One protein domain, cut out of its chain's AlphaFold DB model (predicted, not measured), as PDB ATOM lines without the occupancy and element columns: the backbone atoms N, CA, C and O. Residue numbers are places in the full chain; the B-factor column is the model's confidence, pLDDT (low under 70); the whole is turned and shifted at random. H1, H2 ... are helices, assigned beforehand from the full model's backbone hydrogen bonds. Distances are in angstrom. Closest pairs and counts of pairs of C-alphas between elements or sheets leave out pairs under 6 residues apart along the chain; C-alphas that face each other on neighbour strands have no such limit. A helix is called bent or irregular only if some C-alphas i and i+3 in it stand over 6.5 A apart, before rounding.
ATOM      1  N   GLN A  21       5.517 -23.105 -11.708       90.69
ATOM      2  CA  GLN A  21       5.897 -22.568 -13.014       90.69
ATOM      3  C   GLN A  21       4.913 -22.975 -14.109       90.69
ATOM      4  O   GLN A  21       4.552 -22.133 -14.933       90.69
ATOM      5  N   ALA A  22       4.469 -24.232 -14.133       93.12
ATOM      6  CA  ALA A  22       3.500 -24.704 -15.120       93.12
ATOM      7  C   ALA A  22       2.172 -23.936 -15.021       93.12
ATOM      8  O   ALA A  22       1.655 -23.454 -16.032       93.12
ATOM      9  N   ILE A  23       1.669 -23.738 -13.799       94.31
ATOM     10  CA  ILE A  23       0.457 -22.949 -13.533       94.31
ATOM     11  C   ILE A  23       0.655 -21.494 -13.966       94.31
ATOM     12  O   ILE A  23      -0.176 -20.946 -14.691       94.31
ATOM     13  N   ASN A  24       1.785 -20.887 -13.598       93.88
ATOM     14  CA  ASN A  24       2.090 -19.503 -13.950       93.88
ATOM     15  C   ASN A  24       2.166 -19.312 -15.472       93.88
ATOM     16  O   ASN A  24       1.601 -18.356 -15.991       93.88
ATOM     17  N   ARG A  25       2.791 -20.238 -16.213       94.69
ATOM     18  CA  ARG A  25       2.858 -20.189 -17.686       94.69
ATOM     19  C   ARG A  25       1.468 -20.251 -18.313       94.69
ATOM     20  O   ARG A  25       1.180 -19.485 -19.231       94.69
ATOM     21  N   THR A  26       0.606 -21.137 -17.822       95.12
ATOM     22  CA  THR A  26      -0.781 -21.249 -18.294       95.12
ATOM     23  C   THR A  26      -1.568 -19.975 -17.992       95.12
ATOM     24  O   THR A  26      -2.205 -19.418 -18.885       95.12
ATOM     25  N   HIS A  27      -1.452 -19.451 -16.773       94.50
ATOM     26  CA  HIS A  27      -2.097 -18.208 -16.368       94.50
ATOM     27  C   HIS A  27      -1.632 -17.010 -17.212       94.50
ATOM     28  O   HIS A  27      -2.457 -16.229 -17.685       94.50
ATOM     29  N   THR A  28      -0.329 -16.889 -17.483       95.69
ATOM     30  CA  THR A  28       0.217 -15.830 -18.344       95.69
ATOM     31  C   THR A  28      -0.297 -15.938 -19.779       95.69
ATOM     32  O   THR A  28      -0.621 -14.915 -20.376       95.69
ATOM     33  N   LYS A  29      -0.429 -17.150 -20.335       94.69
ATOM     34  CA  LYS A  29      -1.012 -17.347 -21.675       94.69
ATOM     35  C   LYS A  29      -2.466 -16.876 -21.732       94.69
ATOM     36  O   LYS A  29      -2.826 -16.156 -22.659       94.69
ATOM     37  N   ILE A  30      -3.274 -17.236 -20.736       92.19
ATOM     38  CA  ILE A  30      -4.683 -16.822 -20.651       92.19
ATOM     39  C   ILE A  30      -4.781 -15.300 -20.516       92.19
ATOM     40  O   ILE A  30      -5.512 -14.659 -21.270       92.19
ATOM     41  N   ARG A  31      -3.985 -14.705 -19.622       89.81
ATOM     42  CA  ARG A  31      -3.945 -13.255 -19.425       89.81
ATOM     43  C   ARG A  31      -3.523 -12.510 -20.690       89.81
ATOM     44  O   ARG A  31      -4.148 -11.516 -21.031       89.81
ATOM     45  N   ALA A  32      -2.527 -13.002 -21.424       91.75
ATOM     46  CA  ALA A  32      -2.095 -12.374 -22.671       91.75
ATOM     47  C   ALA A  32      -3.201 -12.374 -23.745       91.75
ATOM     48  O   ALA A  32      -3.322 -11.416 -24.511       91.75
ATOM     49  N   VAL A  33      -4.012 -13.433 -23.812       87.94
ATOM     50  CA  VAL A  33      -5.163 -13.502 -24.726       87.94
ATOM     51  C   VAL A  33      -6.258 -12.536 -24.286       87.94
ATOM     52  O   VAL A  33      -6.751 -11.781 -25.121       87.94
ATOM     53  N   ASP A  34      -6.589 -12.503 -22.996       81.75
ATOM     54  CA  ASP A  34      -7.588 -11.584 -22.443       81.75
ATOM     55  C   ASP A  34      -7.183 -10.115 -22.639       81.75
ATOM     56  O   ASP A  34      -7.958  -9.299 -23.135       81.75
ATOM     57  N   GLU A  35      -5.919  -9.777 -22.382       85.00
ATOM     58  CA  GLU A  35      -5.381  -8.432 -22.590       85.00
ATOM     59  C   GLU A  35      -5.469  -7.998 -24.063       85.00
ATOM     60  O   GLU A  35      -5.888  -6.874 -24.350       85.00
ATOM     61  N   ARG A  36      -5.164  -8.887 -25.019       80.06
ATOM     62  CA  ARG A  36      -5.323  -8.622 -26.465       80.06
ATOM     63  C   ARG A  36      -6.792  -8.509 -26.877       80.06
ATOM     64  O   ARG A  36      -7.165  -7.609 -27.644       80.06
ATOM     65  N   ALA A  37      -7.629  -9.394 -26.344       79.19
ATOM     66  CA  ALA A  37      -9.068  -9.398 -26.557       79.19
ATOM     67  C   ALA A  37      -9.743  -8.169 -25.942       79.19
ATOM     68  O   ALA A  37     -10.775  -7.755 -26.446       79.19
ATOM     69  N   MET A  38      -9.151  -7.540 -24.923       73.50
ATOM     70  CA  MET A  38      -9.619  -6.294 -24.307       73.50
ATOM     71  C   MET A  38      -8.998  -5.039 -24.929       73.50
ATOM     72  O   MET A  38      -9.628  -3.978 -24.919       73.50
ATOM     73  N   ALA A  39      -7.803  -5.134 -25.514       75.62
ATOM     74  CA  ALA A  39      -7.173  -4.043 -26.256       75.62
ATOM     75  C   ALA A  39      -7.945  -3.712 -27.546       75.62
ATOM     76  O   ALA A  39      -8.203  -2.545 -27.848       75.62
ATOM     77  N   THR A  40      -8.404  -4.738 -28.265       67.12
ATOM     78  CA  THR A  40      -9.118  -4.582 -29.545       67.12
ATOM     79  C   THR A  40     -10.461  -3.826 -29.402       67.12
ATOM     80  O   THR A  40     -10.711  -2.882 -30.160       67.12
ATOM     81  N   PRO A  41     -11.309  -4.114 -28.393       67.69
ATOM     82  CA  PRO A  41     -12.549  -3.395 -28.117       67.69
ATOM     83  C   PRO A  41     -12.354  -2.098 -27.328       67.69
ATOM     84  O   PRO A  41     -13.327  -1.373 -27.135       67.69
ATOM     85  N   LYS A  42     -11.166  -1.808 -26.786       63.47
ATOM     86  CA  LYS A  42     -10.857  -0.484 -26.214       63.47
ATOM     87  C   LYS A  42     -10.453   0.514 -27.303       63.47
ATOM     88  O   LYS A  42     -10.751   1.694 -27.172       63.47
ATOM     89  N   ASN A  43      -9.828   0.037 -28.381       66.81
ATOM     90  CA  ASN A  43      -9.379   0.873 -29.496       66.81
ATOM     91  C   ASN A  43     -10.516   1.241 -30.475       66.81
ATOM     92  O   ASN A  43     -10.530   2.318 -31.067       66.81
ATOM     93  N   ARG A  44     -11.541   0.394 -30.630       60.69
ATOM     94  CA  ARG A  44     -12.711   0.767 -31.442       60.69
ATOM     95  C   ARG A  44     -13.585   1.753 -30.656       60.69
ATOM     96  O   ARG A  44     -13.870   1.517 -29.492       60.69
ATOM     97  N   ARG A  45     -14.039   2.845 -31.285       62.88
ATOM     98  CA  ARG A  45     -14.991   3.830 -30.708       62.88
ATOM     99  C   ARG A  45     -16.468   3.402 -30.808       62.88
ATOM    100  O   ARG A  45     -17.322   3.949 -30.118       62.88
ATOM    101  N   LEU A  46     -16.755   2.366 -31.596       62.00
ATOM    102  CA  LEU A  46     -18.071   1.727 -31.764       62.00
ATOM    103  C   LEU A  46     -18.623   0.876 -30.578       62.00
ATOM    104  O   LEU A  46     -19.840   0.714 -30.498       62.00
ATOM    105  N   PRO A  47     -17.833   0.346 -29.620       62.81
ATOM    106  CA  PRO A  47     -18.306  -0.586 -28.611       62.81
ATOM    107  C   PRO A  47     -18.970   0.080 -27.412       62.81
ATOM    108  O   PRO A  47     -19.476  -0.651 -26.581       62.81
ATOM    109  N   ARG A  48     -19.039   1.414 -27.274       61.31
ATOM    110  CA  ARG A  48     -19.898   1.992 -26.215       61.31
ATOM    111  C   ARG A  48     -21.357   1.590 -26.419       61.31
ATOM    112  O   ARG A  48     -21.972   1.097 -25.487       61.31
ATOM    113  N   LYS A  49     -21.864   1.679 -27.653       57.28
ATOM    114  CA  LYS A  49     -23.227   1.232 -27.987       57.28
ATOM    115  C   LYS A  49     -23.398  -0.284 -27.836       57.28
ATOM    116  O   LYS A  49     -24.429  -0.732 -27.359       57.28
ATOM    117  N   LEU A  50     -22.360  -1.050 -28.178       63.56
ATOM    118  CA  LEU A  50     -22.345  -2.512 -28.064       63.56
ATOM    119  C   LEU A  50     -22.272  -2.993 -26.601       63.56
ATOM    120  O   LEU A  50     -22.866  -4.005 -26.257       63.56
ATOM    121  N   ARG A  51     -21.542  -2.266 -25.742       63.78
ATOM    122  CA  ARG A  51     -21.335  -2.574 -24.317       63.78
ATOM    123  C   ARG A  51     -22.560  -2.266 -23.461       63.78
ATOM    124  O   ARG A  51     -22.724  -2.883 -22.419       63.78
ATOM    125  N   CYS A  52     -23.399  -1.316 -23.877       65.56
ATOM    126  CA  CYS A  52     -24.582  -0.905 -23.118       65.56
ATOM    127  C   CYS A  52     -25.714  -1.946 -23.111       65.56
ATOM    128  O   CYS A  52     -26.708  -1.736 -22.425       65.56
ATOM    129  N   SER A  53     -25.587  -3.058 -23.841       68.12
ATOM    130  CA  SER A  53     -26.558  -4.150 -23.804       68.12
ATOM    131  C   SER A  53     -25.840  -5.495 -23.798       68.12
ATOM    132  O   SER A  53     -25.275  -5.913 -24.808       68.12
ATOM    133  N   THR A  54     -25.875  -6.189 -22.659       73.69
ATOM    134  CA  THR A  54     -25.333  -7.548 -22.483       73.69
ATOM    135  C   THR A  54     -25.842  -8.503 -23.565       73.69
ATOM    136  O   THR A  54     -25.076  -9.295 -24.107       73.69
ATOM    137  N   THR A  55     -27.106  -8.358 -23.965       80.38
ATOM    138  CA  THR A  55     -27.728  -9.118 -25.057       80.38
ATOM    139  C   THR A  55     -27.032  -8.883 -26.397       80.38
ATOM    140  O   THR A  55     -26.799  -9.826 -27.151       80.38
ATOM    141  N   HIS A  56     -26.640  -7.640 -26.690       78.00
ATOM    142  CA  HIS A  56     -25.963  -7.288 -27.938       78.00
ATOM    143  C   HIS A  56     -24.526  -7.827 -27.987       78.00
ATOM    144  O   HIS A  56     -24.043  -8.213 -29.054       78.00
ATOM    145  N   ILE A  57     -23.848  -7.906 -26.836       80.50
ATOM    146  CA  ILE A  57     -22.526  -8.538 -26.721       80.50
ATOM    147  C   ILE A  57     -22.638 -10.040 -26.997       80.50
ATOM    148  O   ILE A  57     -21.914 -10.545 -27.852       80.50
ATOM    149  N   THR A  58     -23.567 -10.738 -26.335       84.44
ATOM    150  CA  THR A  58     -23.771 -12.184 -26.523       84.44
ATOM    151  C   THR A  58     -24.164 -12.515 -27.959       84.44
ATOM    152  O   THR A  58     -23.581 -13.413 -28.559       84.44
ATOM    153  N   SER A  59     -25.081 -11.744 -28.550       81.75
ATOM    154  CA  SER A  59     -25.501 -11.930 -29.943       81.75
ATOM    155  C   SER A  59     -24.342 -11.720 -30.925       81.75
ATOM    156  O   SER A  59     -24.139 -12.540 -31.818       81.75
ATOM    157  N   THR A  60     -23.512 -10.692 -30.718       82.50
ATOM    158  CA  THR A  60     -22.319 -10.467 -31.556       82.50
ATOM    159  C   THR A  60     -21.301 -11.600 -31.390       82.50
ATOM    160  O   THR A  60     -20.751 -12.086 -32.375       82.50
ATOM    161  N   ALA A  61     -21.065 -12.054 -30.154       82.25
ATOM    162  CA  ALA A  61     -20.140 -13.145 -29.859       82.25
ATOM    163  C   ALA A  61     -20.596 -14.489 -30.452       82.25
ATOM    164  O   ALA A  61     -19.750 -15.285 -30.841       82.25
ATOM    165  N   GLN A  62     -21.906 -14.728 -30.561       83.38
ATOM    166  CA  GLN A  62     -22.481 -15.901 -31.235       83.38
ATOM    167  C   GLN A  62     -22.474 -15.766 -32.766       83.38
ATOM    168  O   GLN A  62     -22.266 -16.749 -33.477       83.38
ATOM    169  N   ALA A  63     -22.663 -14.555 -33.292       84.06
ATOM    170  CA  ALA A  63     -22.696 -14.304 -34.730       84.06
ATOM    171  C   ALA A  63     -21.332 -14.520 -35.407       84.06
ATOM    172  O   ALA A  63     -21.285 -15.033 -36.519       84.06
ATOM    173  N   VAL A  64     -20.222 -14.177 -34.742       85.62
ATOM    174  CA  VAL A  64     -18.860 -14.346 -35.287       85.62
ATOM    175  C   VAL A  64     -18.533 -15.807 -35.647       85.62
ATOM    176  O   VAL A  64     -18.214 -16.057 -36.808       85.62
ATOM    177  N   PRO A  65     -18.627 -16.792 -34.731       83.88
ATOM    178  CA  PRO A  65     -18.390 -18.188 -35.084       83.88
ATOM    179  C   PRO A  65     -19.415 -18.687 -36.108       83.88
ATOM    180  O   PRO A  65     -19.033 -19.359 -37.057       83.88
ATOM    181  N   THR A  66     -20.685 -18.292 -36.000       87.19
ATOM    182  CA  THR A  66     -21.724 -18.674 -36.975       87.19
ATOM    183  C   THR A  66     -21.399 -18.188 -38.394       87.19
ATOM    184  O   THR A  66     -21.618 -18.908 -39.362       87.19
ATOM    185  N   LEU A  67     -20.840 -16.984 -38.534       84.81
ATOM    186  CA  LEU A  67     -20.387 -16.454 -39.816       84.81
ATOM    187  C   LEU A  67     -19.186 -17.238 -40.355       84.81
ATOM    188  O   LEU A  67     -19.166 -17.570 -41.535       84.81
ATOM    189  N   HIS A  68     -18.211 -17.569 -39.506       86.25
ATOM    190  CA  HIS A  68     -17.042 -18.359 -39.906       86.25
ATOM    191  C   HIS A  68     -17.400 -19.779 -40.350       86.25
ATOM    192  O   HIS A  68     -16.795 -20.285 -41.285       86.25
ATOM    193  N   LEU A  69     -18.390 -20.412 -39.718       87.88
ATOM    194  CA  LEU A  69     -18.845 -21.744 -40.126       87.88
ATOM    195  C   LEU A  69     -19.632 -21.730 -41.446       87.88
ATOM    196  O   LEU A  69     -19.641 -22.730 -42.154       87.88
ATOM    197  N   ASN A  70     -20.284 -20.612 -41.775       83.81
ATOM    198  CA  ASN A  70     -21.129 -20.482 -42.966       83.81
ATOM    199  C   ASN A  70     -20.449 -19.746 -44.130       83.81
ATOM    200  O   ASN A  70     -21.062 -19.573 -45.182       83.81
ATOM    201  N   THR A  71     -19.209 -19.289 -43.956       79.19
ATOM    202  CA  THR A  71     -18.406 -18.714 -45.038       79.19
ATOM    203  C   THR A  71     -17.538 -19.824 -45.628       79.19
ATOM    204  O   THR A  71     -16.599 -20.261 -44.966       79.19
TER     205      THR A  71
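What this domain is: This is residues 21 to 71 of the 73 residues of an uncharacterized protein of Streptomyces noursei (UniProt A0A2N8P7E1). What shape do these atoms make? Two helices, H1 and then H3, form the two arms of an open L, and the short helix H2 sits at the corner between them; the arms have no contact with each other, and residues 21 to 40 of H1 and 61 to 70 of H3 stick out free. What is it made of? The printed part has 51 residues with three named helices, in the order H1, H2, H3, and no named strand, and its class is all helix. How tightly is it folded? It is only just loose, close to extended, with a radius of gyration of the C-alphas of 14.4 A and spans of 39 by 28 by 18 A.

How they stand to each other: How does the first helix stand to the next? H1, residues 21 to 43, and H2, residues 47 to 51, are close but not clearly touching, with 1 pair of C-alphas within 8 A. Their closest C-alphas are those of Pro 41 and Pro 47, 6.4 A apart. How does the last helix stand to the others? H3, residues 54 to 70, and H2 only just touch, and only at the corner by their link, with 3 pairs of C-alphas within 8 A. The closest are those of Leu 50 and His 56, 6.0 A apart, and H3 touches H2 with residues 56 to 57 alone. H1 and H3 are apart. What do the helix backbones show? In H2 every O i to N i+4 pair is within hydrogen-bond range, against 18 of 19 in H1 and 12 of 13 in H3.

Where its parts are: Where does the first helix run? H1 goes from C-alpha 21 at (5.897, -22.568, -13.014) to C-alpha 43 at (-9.379, 0.873, -29.496), 32.5 A from first to last C-alpha. What follows it? H2, Pro 47 to Arg 51, has 5 residues and is 5.6 A from first to last C-alpha. Where does the last helix end? H3 begins at Thr 54 and ends with C-alpha 70 at (-21.129, -20.482, -42.966), 24.6 A from its first C-alpha. It is neither bent nor irregular, but only just: C-alphas 62 and 65 are 6.1 A apart.

The domain as a whole: How far does the printed part reach? The two C-alphas farthest apart are those of Gln 21 and Lys 49, at 40.5 A. Is it continuous? The printed part has no cut, and the links H1 to H2 and H2 to H3 are both tight, with 3 and 2 residues. Where is the model less sure? The mean pLDDT of the printed part is 79.7, and residues 40 to 53 are under 70.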